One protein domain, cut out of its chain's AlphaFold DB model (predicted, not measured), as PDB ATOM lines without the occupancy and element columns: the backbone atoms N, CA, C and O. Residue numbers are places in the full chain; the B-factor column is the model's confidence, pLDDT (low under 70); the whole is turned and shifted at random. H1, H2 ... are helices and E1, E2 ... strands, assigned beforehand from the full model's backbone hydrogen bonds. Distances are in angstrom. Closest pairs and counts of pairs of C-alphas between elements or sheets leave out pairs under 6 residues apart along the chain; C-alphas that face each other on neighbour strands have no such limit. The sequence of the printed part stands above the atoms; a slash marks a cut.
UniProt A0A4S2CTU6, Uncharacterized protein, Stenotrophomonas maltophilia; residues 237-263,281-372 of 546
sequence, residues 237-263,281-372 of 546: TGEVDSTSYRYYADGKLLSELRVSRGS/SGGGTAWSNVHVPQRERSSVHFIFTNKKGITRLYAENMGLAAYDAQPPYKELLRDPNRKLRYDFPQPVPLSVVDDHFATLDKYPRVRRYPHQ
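This is residues 237 to 263 and 281 to 372 of the 546 residues of an uncharacterized protein of Stenotrophomonas maltophilia (UniProt A0A4S2CTU6). One twisted antiparallel sheet of seven strands makes a wall, with the short helix H2 over one of its faces and no named helix over the other. Beyond the E7 end, the small helix H1 sits between the long link from E5 and the short link to E6, and only grazes the sheet. The 119 printed residues hold two named helices and seven named strands, along the chain E1 E2 E3 E4 E5 H1 E6 H2 E7, with the strands side by side in the order E1 to E7. The class is mostly strand; the whole is compact, with a radius of gyration of the C-alphas of 14.9 A and spans of 46 by 35 by 26 A.

E1, residues 242 to 247, is an edge strand and forms a hairpin with E2, residues 253 to 260, antiparallel at 167 degrees; N 244 and O 257 are 2.8 A apart. E3, residues 281 to 287, is antiparallel to E2, with N 258 and O 283 at 2.8 A. E4, residues 299 to 305, pairs with E3, N 284 to O 302 at 2.8 A, and E5, residues 309 to 315, with E4, N 303 to O 312 at 2.9 A. E3, E4 and E5 form a meander, each strand the antiparallel neighbour of the one before. E6, residues 340 to 348, is antiparallel to E5, with N 342 and O 313 at 2.9 A, and bends by 101 degrees at residue 345. The other edge strand, E7, residues 365 to 370, is antiparallel to E6, with N 343 and O 366 at 2.9 A. H1, residues 327 to 332, only grazes the sheet with residues 329 to 332; the closest C-alphas of H1 and E7, Leu 332 and Pro 370, are 7.8 A apart. H2, residues 350 to 353, is on the sheet at a height of 7.3 A; its closest C-alpha pair with E5 is Leu 350 and Gly 309, 5.8 A. H1 and H2 are apart. In H1, 0 of 2 O i to N i+4 pairs and 2 of 3 O i to N i+3 pairs are within hydrogen-bond range; H2 is too short for an i+4 pair.

E1 begins at C-alpha 242 (8.540, 27.586, 40.331) and spans 17.1 A. E2 spans 20.7 A, E3 20.3 A, E4 19.7 A, E5 17.8 A, H1 9.3 A, E6 17.4 A and H2 5.8 A. E7 spans 17.1 A and ends at C-alpha 370 (8.573, -4.830, 30.385).

The two C-alphas farthest apart, Glu 239 and Pro 327, are 46.3 A apart. Residues 264 to 280 are not printed, and C-alphas 263 and 281 are 10.6 A apart across the cut. The links E3 to E4, E5 to H1 and H2 to E7 are long. Mean pLDDT of the printed part is 82.0; it is under 70 at residues 261 to 263, 290 to 296, 317 to 319 and 329 to 337.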
ATOM      1  N   THR A 237      13.774  29.725  44.503       79.56
ATOM      2  CA  THR A 237      13.288  28.364  44.240       79.56
ATOM      3  C   THR A 237      13.195  27.572  45.546       79.56
ATOM      4  O   THR A 237      14.181  27.437  46.272       79.56
ATOM      5  N   GLY A 238      12.009  27.028  45.829       74.44
ATOM      6  CA  GLY A 238      11.708  26.311  47.072       74.44
ATOM      7  C   GLY A 238      10.987  27.143  48.137       74.44
ATOM      8  O   GLY A 238      10.408  26.565  49.055       74.44
ATOM      9  N   GLU A 239      10.959  28.472  48.006       77.44
ATOM     10  CA  GLU A 239      10.045  29.336  48.771       77.44
ATOM     11  C   GLU A 239       8.665  29.397  48.104       77.44
ATOM     12  O   GLU A 239       7.635  29.426  48.785       77.44
ATOM     13  N   VAL A 240       8.664  29.373  46.768       80.38
ATOM     14  CA  VAL A 240       7.494  29.408  45.884       80.38
ATOM     15  C   VAL A 240       7.537  28.267  44.862       80.38
ATOM     16  O   VAL A 240       8.617  27.822  44.447       80.38
ATOM     17  N   ASP A 241       6.354  27.834  44.422       84.25
ATOM     18  CA  ASP A 241       6.190  26.952  43.265       84.25
ATOM     19  C   ASP A 241       6.793  27.623  42.033       84.25
ATOM     20  O   ASP A 241       6.478  28.767  41.712       84.25
ATOM     21  N   SER A 242       7.724  26.953  41.366       87.69
ATOM     22  CA  SER A 242       8.540  27.586  40.331       87.69
ATOM     23  C   SER A 242       8.941  26.610  39.239       87.69
ATOM     24  O   SER A 242       9.118  25.416  39.468       87.69
ATOM     25  N   THR A 243       9.099  27.141  38.031       91.56
ATOM     26  CA  THR A 243       9.608  26.404  36.878       91.56
ATOM     27  C   THR A 243      10.895  27.054  36.395       91.56
ATOM     28  O   THR A 243      10.938  28.264  36.199       91.56
ATOM     29  N   SER A 244      11.953  26.264  36.227       92.75
ATOM     30  CA  SER A 244      13.247  26.705  35.692       92.75
ATOM     31  C   SER A 244      13.507  26.060  34.335       92.75
ATOM     32  O   SER A 244      13.151  24.900  34.131       92.75
ATOM     33  N   TYR A 245      14.175  26.778  33.439       94.12
ATOM     34  CA  TYR A 245      14.449  26.339  32.072       94.12
ATOM     35  C   TYR A 245      15.948  26.404  31.768       94.12
ATOM     36  O   TYR A 245      16.652  27.308  32.220       94.12
ATOM     37  N   ARG A 246      16.437  25.439  30.987       93.75
ATOM     38  CA  ARG A 246      17.794  25.418  30.421       93.75
ATOM     39  C   ARG A 246      17.722  25.156  28.926       93.75
ATOM     40  O   ARG A 246      16.788  24.505  28.457       93.75
ATOM     41  N   TYR A 247      18.739  25.612  28.206       92.00
ATOM     42  CA  TYR A 247      18.775  25.620  26.749       92.00
ATOM     43  C   TYR A 247      20.057  25.001  26.200       92.00
ATOM     44  O   TYR A 247      21.106  25.036  26.845       92.00
ATOM     45  N   TYR A 248      19.954  24.483  24.985       89.88
ATOM     46  CA  TYR A 248      21.081  24.203  24.107       89.88
ATOM     47  C   TYR A 248      21.667  25.500  23.528       89.88
ATOM     48  O   TYR A 248      21.040  26.560  23.569       89.88
ATOM     49  N   ALA A 249      22.865  25.410  22.944       89.12
ATOM     50  CA  ALA A 249      23.526  26.541  22.284       89.12
ATOM     51  C   ALA A 249      22.761  27.070  21.050       89.12
ATOM     52  O   ALA A 249      22.906  28.236  20.701       89.12
ATOM     53  N   ASP A 250      21.929  26.234  20.422       87.00
ATOM     54  CA  ASP A 250      21.004  26.613  19.339       87.00
ATOM     55  C   ASP A 250      19.722  27.318  19.832       87.00
ATOM     56  O   ASP A 250      18.914  27.779  19.027       87.00
ATOM     57  N   GLY A 251      19.533  27.422  21.150       87.94
ATOM     58  CA  GLY A 251      18.390  28.071  21.777       87.94
ATOM     59  C   GLY A 251      17.166  27.181  22.019       87.94
ATOM     60  O   GLY A 251      16.217  27.660  22.642       87.94
ATOM     61  N   LYS A 252      17.172  25.902  21.616       88.81
ATOM     62  CA  LYS A 252      16.101  24.950  21.958       88.81
ATOM     63  C   LYS A 252      16.187  24.516  23.420       88.81
ATOM     64  O   LYS A 252      17.263  24.509  24.020       88.81
ATOM     65  N   LEU A 253      15.062  24.115  24.019       90.56
ATOM     66  CA  LEU A 253      15.058  23.609  25.395       90.56
ATOM     67  C   LEU A 253      15.925  22.354  25.534       90.56
ATOM     68  O   LEU A 253      15.793  21.391  24.769       90.56
ATOM     69  N   LEU A 254      16.758  22.385  26.571       91.44
ATOM     70  CA  LEU A 254      17.467  21.252  27.152       91.44
ATOM     71  C   LEU A 254      16.615  20.614  28.248       91.44
ATOM     72  O   LEU A 254      16.374  19.410  28.217       91.44
ATOM     73  N   SER A 255      16.134  21.416  29.201       92.38
ATOM     74  CA  SER A 255      15.363  20.903  30.333       92.38
ATOM     75  C   SER A 255      14.420  21.920  30.958       92.38
ATOM     76  O   SER A 255      14.723  23.110  31.016       92.38
ATOM     77  N   GLU A 256      13.341  21.406  31.532       93.00
ATOM     78  CA  GLU A 256      12.399  22.092  32.406       93.00
ATOM     79  C   GLU A 256      12.447  21.427  33.789       93.00
ATOM     80  O   GLU A 256      12.382  20.201  33.893       93.00
ATOM     81  N   LEU A 257      12.538  22.223  34.855       92.62
ATOM     82  CA  LEU A 257      12.495  21.772  36.247       92.62
ATOM     83  C   LEU A 257      11.323  22.450  36.956       92.62
ATOM     84  O   LEU A 257      11.360  23.664  37.140       92.62
ATOM     85  N   ARG A 258      10.314  21.687  37.381       91.06
ATOM     86  CA  ARG A 258       9.161  22.175  38.152       91.06
ATOM     87  C   ARG A 258       9.325  21.798  39.618       91.06
ATOM     88  O   ARG A 258       9.458  20.620  39.944       91.06
ATOM     89  N   VAL A 259       9.307  22.796  40.490       87.69
ATOM     90  CA  VAL A 259       9.412  22.670  41.946       87.69
ATOM     91  C   VAL A 259       8.081  23.070  42.554       87.69
ATOM     92  O   VAL A 259       7.580  24.147  42.234       87.69
ATOM     93  N   SER A 260       7.554  22.237  43.451       74.81
ATOM     94  CA  SER A 260       6.306  22.517  44.163       74.81
ATOM     95  C   SER A 260       6.487  22.501  45.672       74.81
ATOM     96  O   SER A 260       7.187  21.653  46.234       74.81
ATOM     97  N   ARG A 261       5.813  23.428  46.352       67.06
ATOM     98  CA  ARG A 261       5.867  23.630  47.799       67.06
ATOM     99  C   ARG A 261       4.983  22.622  48.540       67.06
ATOM    100  O   ARG A 261       4.010  22.971  49.195       67.06
ATOM    101  N   GLY A 262       5.360  21.347  48.491       52.16
ATOM    102  CA  GLY A 262       4.996  20.340  49.499       52.16
ATOM    103  C   GLY A 262       3.523  19.912  49.647       52.16
ATOM    104  O   GLY A 262       3.289  18.985  50.422       52.16
ATOM    105  N   SER A 263       2.552  20.512  48.943       41.66
ATOM    106  CA  SER A 263       1.121  20.149  49.028       41.66
ATOM    107  C   SER A 263       0.506  19.590  47.740       41.66
ATOM    108  O   SER A 263      -0.250  18.624  47.824       41.66
ATOM    109  N   SER A 281      11.001  19.260  46.681       84.62
ATOM    110  CA  SER A 281      11.007  18.261  45.613       84.62
ATOM    111  C   SER A 281      10.398  18.805  44.325       84.62
ATOM    112  O   SER A 281       9.690  19.813  44.314       84.62
ATOM    113  N   GLY A 282      10.718  18.139  43.221       88.12
ATOM    114  CA  GLY A 282      10.277  18.546  41.901       88.12
ATOM    115  C   GLY A 282      10.228  17.403  40.898       88.12
ATOM    116  O   GLY A 282      10.804  16.329  41.099       88.12
ATOM    117  N   GLY A 283       9.529  17.673  39.802       91.25
ATOM    118  CA  GLY A 283       9.581  16.889  38.576       91.25
ATOM    119  C   GLY A 283      10.371  17.654  37.519       91.25
ATOM    120  O   GLY A 283      10.307  18.879  37.458       91.25
ATOM    121  N   GLY A 284      11.118  16.950  36.681       91.69
ATOM    122  CA  GLY A 284      11.822  17.544  35.553       91.69
ATOM    123  C   GLY A 284      11.575  16.783  34.262       91.69
ATOM    124  O   GLY A 284      11.270  15.590  34.279       91.69
ATOM    125  N   THR A 285      11.719  17.486  33.144       91.56
ATOM    126  CA  THR A 285      11.759  16.904  31.802       91.56
ATOM    127  C   THR A 285      13.011  17.410  31.104       91.56
ATOM    128  O   THR A 285      13.292  18.604  31.142       91.56
ATOM    129  N   ALA A 286      13.766  16.516  30.475       90.50
ATOM    130  CA  ALA A 286      14.896  16.852  29.616       90.50
ATOM    131  C   ALA A 286      14.659  16.299  28.209       90.50
ATOM    132  O   ALA A 286      14.122  15.201  28.074       90.50
ATOM    133  N   TRP A 287      15.058  17.035  27.174       87.31
ATOM    134  CA  TRP A 287      14.831  16.674  25.771       87.31
ATOM    135  C   TRP A 287      16.149  16.464  25.036       87.31
ATOM    136  O   TRP A 287      17.024  17.320  25.080       87.31
ATOM    137  N   SER A 288      16.265  15.369  24.285       78.44
ATOM    138  CA  SER A 288      17.405  15.126  23.390       78.44
ATOM    139  C   SER A 288      17.496  16.194  22.291       78.44
ATOM    140  O   SER A 288      16.461  16.596  21.757       78.44
ATOM    141  N   ASN A 289      18.702  16.630  21.904       73.19
ATOM    142  CA  ASN A 289      18.881  17.516  20.739       73.19
ATOM    143  C   ASN A 289      18.853  16.785  19.385       73.19
ATOM    144  O   ASN A 289      19.012  17.400  18.333       73.19
ATOM    145  N   VAL A 290      18.672  15.461  19.378       65.75
ATOM    146  CA  VAL A 290      18.536  14.704  18.130       65.75
ATOM    147  C   VAL A 290      17.186  15.043  17.498       65.75
ATOM    148  O   VAL A 290      16.141  14.566  17.945       65.75
ATOM    149  N   HIS A 291      17.209  15.876  16.456       54.94
ATOM    150  CA  HIS A 291      16.034  16.168  15.642       54.94
ATOM    151  C   HIS A 291      15.630  14.911  14.855       54.94
ATOM    152  O   HIS A 291      16.423  14.354  14.095       54.94
ATOM    153  N   VAL A 292      14.386  14.470  15.043       57.28
ATOM    154  CA  VAL A 292      13.779  13.362  14.300       57.28
ATOM    155  C   VAL A 292      12.580  13.934  13.546       57.28
ATOM    156  O   VAL A 292      11.600  14.305  14.196       57.28
ATOM    157  N   PRO A 293      12.623  14.023  12.204       47.56
ATOM    158  CA  PRO A 293      11.517  14.569  11.430       47.56
ATOM    159  C   PRO A 293      10.191  13.867  11.752       47.56
ATOM    160  O   PRO A 293      10.135  12.639  11.848       47.56
ATOM    161  N   GLN A 294       9.122  14.655  11.897       51.22
ATOM    162  CA  GLN A 294       7.749  14.189  12.154       51.22
ATOM    163  C   GLN A 294       7.524  13.427  13.482       51.22
ATOM    164  O   GLN A 294       6.512  12.739  13.621       51.22
ATOM    165  N   ARG A 295       8.412  13.547  14.480       57.25
ATOM    166  CA  ARG A 295       8.183  13.015  15.839       57.25
ATOM    167  C   ARG A 295       8.473  14.057  16.914       57.25
ATOM    168  O   ARG A 295       9.347  14.901  16.748       57.25
ATOM    169  N   GLU A 296       7.767  13.958  18.040       63.06
ATOM    170  CA  GLU A 296       8.107  14.717  19.246       63.06
ATOM    171  C   GLU A 296       9.539  14.390  19.697       63.06
ATOM    172  O   GLU A 296       9.995  13.241  19.605       63.06
ATOM    173  N   ARG A 297      10.268  15.401  20.191       70.06
ATOM    174  CA  ARG A 297      11.628  15.192  20.707       70.06
ATOM    175  C   ARG A 297      11.604  14.219  21.876       70.06
ATOM    176  O   ARG A 297      10.820  14.356  22.809       70.06
ATOM    177  N   SER A 298      12.531  13.266  21.846       77.00
ATOM    178  CA  SER A 298      12.637  12.235  22.880       77.00
ATOM    179  C   SER A 298      12.924  12.856  24.244       77.00
ATOM    180  O   SER A 298      13.942  13.535  24.408       77.00
ATOM    181  N   SER A 299      12.033  12.605  25.203       84.06
ATOM    182  CA  SER A 299      12.100  13.133  26.561       84.06
ATOM    183  C   SER A 299      12.569  12.092  27.582       84.06
ATOM    184  O   SER A 299      12.336  10.885  27.455       84.06
ATOM    185  N   VAL A 300      13.203  12.591  28.641       88.81
ATOM    186  CA  VAL A 300      13.457  11.877  29.892       88.81
ATOM    187  C   VAL A 300      12.771  12.655  31.006       88.81
ATOM    188  O   VAL A 300      13.088  13.821  31.238       88.81
ATOM    189  N   HIS A 301      11.838  12.013  31.700       91.31
ATOM    190  CA  HIS A 301      11.145  12.582  32.853       91.31
ATOM    191  C   HIS A 301      11.796  12.080  34.138       91.31
ATOM    192  O   HIS A 301      12.090  10.892  34.253       91.31
ATOM    193  N   PHE A 302      12.009  12.945  35.121       92.56
ATOM    194  CA  PHE A 302      12.701  12.586  36.359       92.56
ATOM    195  C   PHE A 302      12.090  13.244  37.594       92.56
ATOM    196  O   PHE A 302      11.415  14.266  37.508       92.56
ATOM    197  N   ILE A 303      12.320  12.629  38.753       91.69
ATOM    198  CA  ILE A 303      11.888  13.115  40.068       91.69
ATOM    199  C   ILE A 303      13.138  13.394  40.894       91.69
ATOM    200  O   ILE A 303      14.068  12.581  40.907       91.69
ATOM    201  N   PHE A 304      13.159  14.531  41.586       90.06
ATOM    202  CA  PHE A 304      14.312  14.967  42.365       90.06
ATOM    203  C   PHE A 304      13.924  15.678  43.669       90.06
ATOM    204  O   PHE A 304      12.806  16.174  43.817       90.06
ATOM    205  N   THR A 305      14.864  15.753  44.614       86.19
ATOM    206  CA  THR A 305      14.802  16.696  45.749       86.19
ATOM    207  C   THR A 305      16.061  17.551  45.795       86.19
ATOM    208  O   THR A 305      17.096  17.153  45.271       86.19
ATOM    209  N   ASN A 306      16.011  18.721  46.422       80.38
ATOM    210  CA  ASN A 306      17.170  19.612  46.510       80.38
ATOM    211  C   ASN A 306      18.327  19.069  47.370       80.38
ATOM    212  O   ASN A 306      19.479  19.402  47.116       80.38
ATOM    213  N   LYS A 307      18.029  18.235  48.375       78.62
ATOM    214  CA  LYS A 307      19.035  17.626  49.268       78.62
ATOM    215  C   LYS A 307      19.605  16.313  48.737       78.62
ATOM    216  O   LYS A 307      20.680  15.908  49.163       78.62
ATOM    217  N   LYS A 308      18.867  15.627  47.863       81.19
ATOM    218  CA  LYS A 308      19.242  14.312  47.327       81.19
ATOM    219  C   LYS A 308      19.710  14.434  45.874       81.19
ATOM    220  O   LYS A 308      20.750  13.906  45.520       81.19
ATOM    221  N   GLY A 309      18.993  15.175  45.041       90.19
ATOM    222  CA  GLY A 309      19.112  15.117  43.588       90.19
ATOM    223  C   GLY A 309      18.071  14.167  42.999       90.19
ATOM    224  O   GLY A 309      17.031  13.917  43.615       90.19
ATOM    225  N   ILE A 310      18.331  13.669  41.794       92.69
ATOM    226  CA  ILE A 310      17.477  12.742  41.051       92.69
ATOM    227  C   ILE A 310      17.438  11.391  41.771       92.69
ATOM    228  O   ILE A 310      18.473  10.782  42.037       92.69
ATOM    229  N   THR A 311      16.231  10.908  42.061       91.00
ATOM    230  CA  THR A 311      15.990   9.597  42.692       91.00
ATOM    231  C   THR A 311      15.387   8.584  41.723       91.00
ATOM    232  O   THR A 311      15.507   7.375  41.928       91.00
ATOM    233  N   ARG A 312      14.753   9.061  40.646       92.31
ATOM    234  CA  ARG A 312      14.114   8.229  39.625       92.31
ATOM    235  C   ARG A 312      14.036   8.962  38.294       92.31
ATOM    236  O   ARG A 312      13.784  10.166  38.276       92.31
ATOM    237  N   LEU A 313      14.158   8.223  37.198       91.44
ATOM    238  CA  LEU A 313      13.844   8.702  35.856       91.44
ATOM    239  C   LEU A 313      13.052   7.678  35.037       91.44
ATOM    240  O   LEU A 313      13.014   6.484  35.348       91.44
ATOM    241  N   TYR A 314      12.424   8.169  33.976       89.25
ATOM    242  CA  TYR A 314      11.618   7.424  33.025       89.25
ATOM    243  C   TYR A 314      11.868   7.960  31.613       89.25
ATOM    244  O   TYR A 314      11.942   9.173  31.418       89.25
ATOM    245  N   ALA A 315      11.934   7.073  30.628       85.00
ATOM    246  CA  ALA A 315      11.998   7.430  29.216       85.00
ATOM    247  C   ALA A 315      11.065   6.523  28.413       85.00
ATOM    248  O   ALA A 315      10.981   5.320  28.672       85.00
ATOM    249  N   GLU A 316      10.366   7.093  27.435       73.56
ATOM    250  CA  GLU A 316       9.559   6.310  26.489       73.56
ATOM    251  C   GLU A 316      10.386   5.904  25.262       73.56
ATOM    252  O   GLU A 316      10.118   4.870  24.664       73.56
ATOM    253  N   ASN A 317      11.469   6.633  24.954       62.62
ATOM    254  CA  ASN A 317      12.429   6.240  23.925       62.62
ATOM    255  C   ASN A 317      13.687   5.583  24.533       62.62
ATOM    256  O   ASN A 317      14.313   6.109  25.452       62.62
ATOM    257  N   MET A 318      14.089   4.435  23.987       63.91
ATOM    258  CA  MET A 318      15.065   3.509  24.583       63.91
ATOM    259  C   MET A 318      16.541   3.785  24.238       63.91
ATOM    260  O   MET A 318      17.405   2.930  24.451       63.91
ATOM    261  N   GLY A 319      16.858   4.977  23.728       67.31
ATOM    262  CA  GLY A 319      18.248   5.415  23.538       67.31
ATOM    263  C   GLY A 319      18.981   5.766  24.844       67.31
ATOM    264  O   GLY A 319      20.205   5.889  24.846       67.31
ATOM    265  N   LEU A 320      18.252   5.932  25.954       79.44
ATOM    266  CA  LEU A 320      18.812   6.371  27.232       79.44
ATOM    267  C   LEU A 320      19.746   5.320  27.852       79.44
ATOM    268  O   LEU A 320      19.329   4.191  28.120       79.44
ATOM    269  N   ALA A 321      20.986   5.732  28.139       79.44
ATOM    270  CA  ALA A 321      22.033   4.885  28.713       79.44
ATOM    271  C   ALA A 321      22.248   3.579  27.911       79.44
ATOM    272  O   ALA A 321      22.313   2.478  28.454       79.44
ATOM    273  N   ALA A 322      22.381   3.703  26.585       79.19
ATOM    274  CA  ALA A 322      22.598   2.575  25.671       79.19
ATOM    275  C   ALA A 322      23.836   1.710  26.003       79.19
ATOM    276  O   ALA A 322      23.884   0.544  25.619       79.19
ATOM    277  N   TYR A 323      24.813   2.237  26.751       83.81
ATOM    278  CA  TYR A 323      25.954   1.472  27.271       83.81
ATOM    279  C   TYR A 323      25.552   0.363  28.261       83.81
ATOM    280  O   TYR A 323      26.297  -0.601  28.410       83.81
ATOM    281  N   ASP A 324      24.370   0.451  28.880       85.38
ATOM    282  CA  ASP A 324      23.827  -0.596  29.751       85.38
ATOM    283  C   ASP A 324      23.160  -1.728  28.949       85.38
ATOM    284  O   ASP A 324      22.636  -2.666  29.543       85.38
ATOM    285  N   ALA A 325      23.075  -1.656  27.614       81.25
ATOM    286  CA  ALA A 325      22.275  -2.566  26.784       81.25
ATOM    287  C   ALA A 325      22.717  -4.045  26.859       81.25
ATOM    288  O   ALA A 325      23.579  -4.516  26.115       81.25
ATOM    289  N   GLN A 326      22.024  -4.806  27.706       79.69
ATOM    290  CA  GLN A 326      22.181  -6.248  27.863       79.69
ATOM    291  C   GLN A 326      21.427  -7.021  26.763       79.69
ATOM    292  O   GLN A 326      20.534  -6.451  26.131       79.69
ATOM    293  N   PRO A 327      21.708  -8.318  26.518       77.62
ATOM    294  CA  PRO A 327      21.026  -9.078  25.464       77.62
ATOM    295  C   PRO A 327      19.484  -9.013  25.525       77.62
ATOM    296  O   PRO A 327      18.891  -8.687  24.497       77.62
ATOM    297  N   PRO A 328      18.814  -9.152  26.692       70.31
ATOM    298  CA  PRO A 328      17.355  -9.018  26.767       70.31
ATOM    299  C   PRO A 328      16.833  -7.589  26.551       70.31
ATOM    300  O   PRO A 328      15.665  -7.391  26.229       70.31
ATOM    301  N   TYR A 329      17.680  -6.574  26.739       65.88
ATOM    302  CA  TYR A 329      17.345  -5.180  26.444       65.88
ATOM    303  C   TYR A 329      17.387  -4.906  24.933       65.88
ATOM    304  O   TYR A 329      16.586  -4.133  24.421       65.88
ATOM    305  N   LYS A 330      18.253  -5.595  24.177       64.94
ATOM    306  CA  LYS A 330      18.290  -5.484  22.706       64.94
ATOM    307  C   LYS A 330      17.013  -6.007  22.037       64.94
ATOM    308  O   LYS A 330      16.672  -5.556  20.947       64.94
ATOM    309  N   GLU A 331      16.284  -6.912  22.691       64.25
ATOM    310  CA  GLU A 331      14.949  -7.346  22.256       64.25
ATOM    311  C   GLU A 331      13.866  -6.299  22.559       64.25
ATOM    312  O   GLU A 331      12.938  -6.143  21.767       64.25
ATOM    313  N   LEU A 332      14.015  -5.537  23.652       60.66
ATOM    314  CA  LEU A 332      13.109  -4.447  24.027       60.66
ATOM    315  C   LEU A 332      13.031  -3.367  22.940       60.66
ATOM    316  O   LEU A 332      11.935  -2.916  22.617       60.66
ATOM    317  N   LEU A 333      14.177  -3.027  22.331       59.25
ATOM    318  CA  LEU A 333      14.333  -2.001  21.284       59.25
ATOM    319  C   LEU A 333      13.401  -2.169  20.067       59.25
ATOM    320  O   LEU A 333      13.291  -1.256  19.253       59.25
ATOM    321  N   ARG A 334      12.738  -3.323  19.929       62.22
ATOM    322  CA  ARG A 334      11.784  -3.633  18.854       62.22
ATOM    323  C   ARG A 334      10.366  -3.098  19.101       62.22
ATOM    324  O   ARG A 334       9.570  -3.101  18.168       62.22
ATOM    325  N   ASP A 335      10.048  -2.641  20.313       65.62
ATOM    326  CA  ASP A 335       8.742  -2.072  20.675       65.62
ATOM    327  C   ASP A 335       8.929  -0.685  21.332       65.62
ATOM    328  O   ASP A 335       9.105  -0.595  22.551       65.62
ATOM    329  N   PRO A 336       8.923   0.409  20.538       61.16
ATOM    330  CA  PRO A 336       9.245   1.765  20.994       61.16
ATOM    331  C   PRO A 336       8.226   2.370  21.970       61.16
ATOM    332  O   PRO A 336       8.453   3.468  22.456       61.16
ATOM    333  N   ASN A 337       7.123   1.678  22.272       65.94
ATOM    334  CA  ASN A 337       6.099   2.155  23.205       65.94
ATOM    335  C   ASN A 337       6.350   1.683  24.653       65.94
ATOM    336  O   ASN A 337       5.559   1.961  25.561       65.94
ATOM    337  N   ARG A 338       7.429   0.924  24.895       72.75
ATOM    338  CA  ARG A 338       7.749   0.347  26.206       72.75
ATOM    339  C   ARG A 338       8.534   1.316  27.075       72.75
ATOM    340  O   ARG A 338       9.690   1.624  26.805       72.75
ATOM    341  N   LYS A 339       7.920   1.718  28.189       80.88
ATOM    342  CA  LYS A 339       8.540   2.626  29.158       80.88
ATOM    343  C   LYS A 339       9.752   1.980  29.827       80.88
ATOM    344  O   LYS A 339       9.645   0.921  30.450       80.88
ATOM    345  N   LEU A 340      10.878   2.676  29.745       87.00
ATOM    346  CA  LEU A 340      12.094   2.407  30.489       87.00
ATOM    347  C   LEU A 340      12.091   3.231  31.778       87.00
ATOM    348  O   LEU A 340      11.752   4.413  31.763       87.00
ATOM    349  N   ARG A 341      12.489   2.624  32.894       90.81
ATOM    350  CA  ARG A 341      12.619   3.283  34.198       90.81
ATOM    351  C   ARG A 341      13.998   3.005  34.782       90.81
ATOM    352  O   ARG A 341      14.469   1.873  34.699       90.81
ATOM    353  N   TYR A 342      14.592   4.005  35.428       92.44
ATOM    354  CA  TYR A 342      15.709   3.803  36.348       92.44
ATOM    355  C   TYR A 342      15.345   4.376  37.725       92.44
ATOM    356  O   TYR A 342      14.840   5.495  37.823       92.44
ATOM    357  N   ASP A 343      15.602   3.612  38.782       92.81
ATOM    358  CA  ASP A 343      15.603   4.069  40.175       92.81
ATOM    359  C   ASP A 343      17.051   4.138  40.677       92.81
ATOM    360  O   ASP A 343      17.865   3.275  40.340       92.81
ATOM    361  N   PHE A 344      17.377   5.131  41.503       91.94
ATOM    362  CA  PHE A 344      18.733   5.344  42.009       91.94
ATOM    363  C   PHE A 344      18.797   5.085  43.525       91.94
ATOM    364  O   PHE A 344      18.241   5.873  44.293       91.94
ATOM    365  N   PRO A 345      19.464   4.003  43.987       88.50
ATOM    366  CA  PRO A 345      19.659   3.733  45.416       88.50
ATOM    367  C   PRO A 345      20.478   4.821  46.119       88.50
ATOM    368  O   PRO A 345      20.241   5.125  47.287       88.50
ATOM    369  N   GLN A 346      21.427   5.418  45.394       88.38
ATOM    370  CA  GLN A 346      22.145   6.620  45.795       88.38
ATOM    371  C   GLN A 346      21.718   7.764  44.869       88.38
ATOM    372  O   GLN A 346      21.836   7.611  43.655       88.38
ATOM    373  N   PRO A 347      21.211   8.887  45.401       87.12
ATOM    374  CA  PRO A 347      20.743  10.001  44.584       87.12
ATOM    375  C   PRO A 347      21.805  10.590  43.640       87.12
ATOM    376  O   PRO A 347      22.983  10.677  43.983       87.12
ATOM    377  N   VAL A 348      21.367  11.034  42.458       93.19
ATOM    378  CA  VAL A 348      22.233  11.522  41.371       93.19
ATOM    379  C   VAL A 348      22.122  13.050  41.234       93.19
ATOM    380  O   VAL A 348      21.005  13.572  41.228       93.19
ATOM    381  N   PRO A 349      23.220  13.816  41.107       93.38
ATOM    382  CA  PRO A 349      23.149  15.274  40.995       93.38
ATOM    383  C   PRO A 349      22.449  15.721  39.705       93.38
ATOM    384  O   PRO A 349      22.621  15.120  38.650       93.38
ATOM    385  N   LEU A 350      21.717  16.840  39.762       91.19
ATOM    386  CA  LEU A 350      21.002  17.411  38.606       91.19
ATOM    387  C   LEU A 350      21.911  17.772  37.415       91.19
ATOM    388  O   LEU A 350      21.410  17.929  36.307       91.19
ATOM    389  N   SER A 351      23.226  17.882  37.614       91.38
ATOM    390  CA  SER A 351      24.196  18.155  36.547       91.38
ATOM    391  C   SER A 351      24.273  17.059  35.477       91.38
ATOM    392  O   SER A 351      24.725  17.338  34.374       91.38
ATOM    393  N   VAL A 352      23.792  15.835  35.742       92.06
ATOM    394  CA  VAL A 352      23.679  14.792  34.696       92.06
ATOM    395  C   VAL A 352      22.608  15.111  33.646       92.06
ATOM    396  O   VAL A 352      22.521  14.444  32.624       92.06
ATOM    397  N   VAL A 353      21.763  16.121  33.865       91.31
ATOM    398  CA  VAL A 353      20.868  16.629  32.814       91.31
ATOM    399  C   VAL A 353      21.676  17.375  31.746       91.31
ATOM    400  O   VAL A 353      21.377  17.276  30.555       91.31
ATOM    401  N   ASP A 354      22.734  18.072  32.170       88.56
ATOM    402  CA  ASP A 354      23.557  18.931  31.316       88.56
ATOM    403  C   ASP A 354      24.484  18.121  30.386       88.56
ATOM    404  O   ASP A 354      24.825  18.601  29.309       88.56
ATOM    405  N   ASP A 355      24.817  16.872  30.748       87.19
ATOM    406  CA  ASP A 355      25.536  15.905  29.894       87.19
ATOM    407  C   ASP A 355      24.620  14.883  29.185       87.19
ATOM    408  O   ASP A 355      25.091  13.894  28.621       87.19
ATOM    409  N   HIS A 356      23.304  15.119  29.200       85.56
ATOM    410  CA  HIS A 356      22.272  14.248  28.615       85.56
ATOM    411  C   HIS A 356      22.292  12.817  29.163       85.56
ATOM    412  O   HIS A 356      22.038  11.854  28.435       85.56
ATOM    413  N   PHE A 357      22.556  12.686  30.464       89.69
ATOM    414  CA  PHE A 357      22.618  11.429  31.199       89.69
ATOM    415  C   PHE A 357      23.766  10.508  30.754       89.69
ATOM    416  O   PHE A 357      23.775   9.310  31.069       89.69
ATOM    417  N   ALA A 358      24.761  11.053  30.043       87.44
ATOM    418  CA  ALA A 358      25.903  10.299  29.543       87.44
ATOM    419  C   ALA A 358      26.730   9.680  30.678       87.44
ATOM    420  O   ALA A 358      27.302   8.612  30.482       87.44
ATOM    421  N   THR A 359      26.745  10.301  31.867       90.06
ATOM    422  CA  THR A 359      27.515   9.821  33.026       90.06
ATOM    423  C   THR A 359      26.685   9.188  34.151       90.06
ATOM    424  O   THR A 359      27.170   9.056  35.276       90.06
ATOM    425  N   LEU A 360      25.454   8.730  33.867       90.94
ATOM    426  CA  LEU A 360      24.691   7.914  34.830       90.94
ATOM    427  C   LEU A 360      25.396   6.595  35.197       90.94
ATOM    428  O   LEU A 360      25.112   6.053  36.265       90.94
ATOM    429  N   ASP A 361      26.317   6.091  34.365       92.12
ATOM    430  CA  ASP A 361      27.077   4.870  34.656       92.12
ATOM    431  C   ASP A 361      27.915   4.974  35.934       92.12
ATOM    432  O   ASP A 361      28.059   3.977  36.638       92.12
ATOM    433  N   LYS A 362      28.371   6.179  36.302       94.25
ATOM    434  CA  LYS A 362      29.093   6.465  37.555       94.25
ATOM    435  C   LYS A 362      28.308   6.111  38.822       94.25
ATOM    436  O   LYS A 362      28.918   5.893  39.867       94.25
ATOM    437  N   TYR A 363      26.978   6.050  38.747       94.56
ATOM    438  CA  TYR A 363      26.096   5.890  39.903       94.56
ATOM    439  C   TYR A 363      25.464   4.490  39.952       94.56
ATOM    440  O   TYR A 363      25.054   3.963  38.909       94.56
ATOM    441  N   PRO A 364      25.321   3.884  41.150       94.00
ATOM    442  CA  PRO A 364      24.488   2.702  41.326       94.00
ATOM    443  C   PRO A 364      23.055   2.986  40.868       94.00
ATOM    444  O   PRO A 364      22.483   4.024  41.209       94.00
ATOM    445  N   ARG A 365      22.465   2.074  40.095       93.81
ATOM    446  CA  ARG A 365      21.161   2.281  39.445       93.81
ATOM    447  C   ARG A 365      20.437   0.963  39.209       93.81
ATOM    448  O   ARG A 365      21.058  -0.072  38.977       93.81
ATOM    449  N   VAL A 366      19.110   1.012  39.247       93.50
ATOM    450  CA  VAL A 366      18.231  -0.137  39.020       93.50
ATOM    451  C   VAL A 366      17.361   0.140  37.804       93.50
ATOM    452  O   VAL A 366      16.502   1.016  37.847       93.50
ATOM    453  N   ARG A 367      17.571  -0.605  36.720       91.81
ATOM    454  CA  ARG A 367      16.838  -0.465  35.456       91.81
ATOM    455  C   ARG A 367      15.638  -1.409  35.430       91.81
ATOM    456  O   ARG A 367      15.812  -2.604  35.638       91.81
ATOM    457  N   ARG A 368      14.431  -0.909  35.150       90.00
ATOM    458  CA  ARG A 368      13.190  -1.701  35.039       90.00
ATOM    459  C   ARG A 368      12.513  -1.473  33.683       90.00
ATOM    460  O   ARG A 368      12.332  -0.325  33.278       90.00
ATOM    461  N   TYR A 369      12.106  -2.553  33.012       87.31
ATOM    462  CA  TYR A 369      11.371  -2.504  31.738       87.31
ATOM    463  C   TYR A 369      10.518  -3.767  31.483       87.31
ATOM    464  O   TYR A 369      10.867  -4.850  31.961       87.31
ATOM    465  N   PRO A 370       9.412  -3.678  30.716       84.06
ATOM    466  CA  PRO A 370       8.573  -4.830  30.385       84.06
ATOM    467  C   PRO A 370       9.148  -5.636  29.210       84.06
ATOM    468  O   PRO A 370       9.322  -5.110  28.117       84.06
ATOM    469  N   HIS A 371       9.381  -6.934  29.373       81.94
ATOM    470  CA  HIS A 371       9.888  -7.829  28.326       81.94
ATOM    471  C   HIS A 371       8.769  -8.420  27.445       81.94
ATOM    472  O   HIS A 371       7.599  -8.464  27.836       81.94
ATOM    473  N   GLN A 372       9.097  -8.884  26.233       77.00
ATOM    474  CA  GLN A 372       8.114  -9.438  25.283       77.00
ATOM    475  C   GLN A 372       7.377 -10.687  25.803       77.00
ATOM    476  O   GLN A 372       6.281 -11.003  25.353       77.00
TER     477      GLN A 372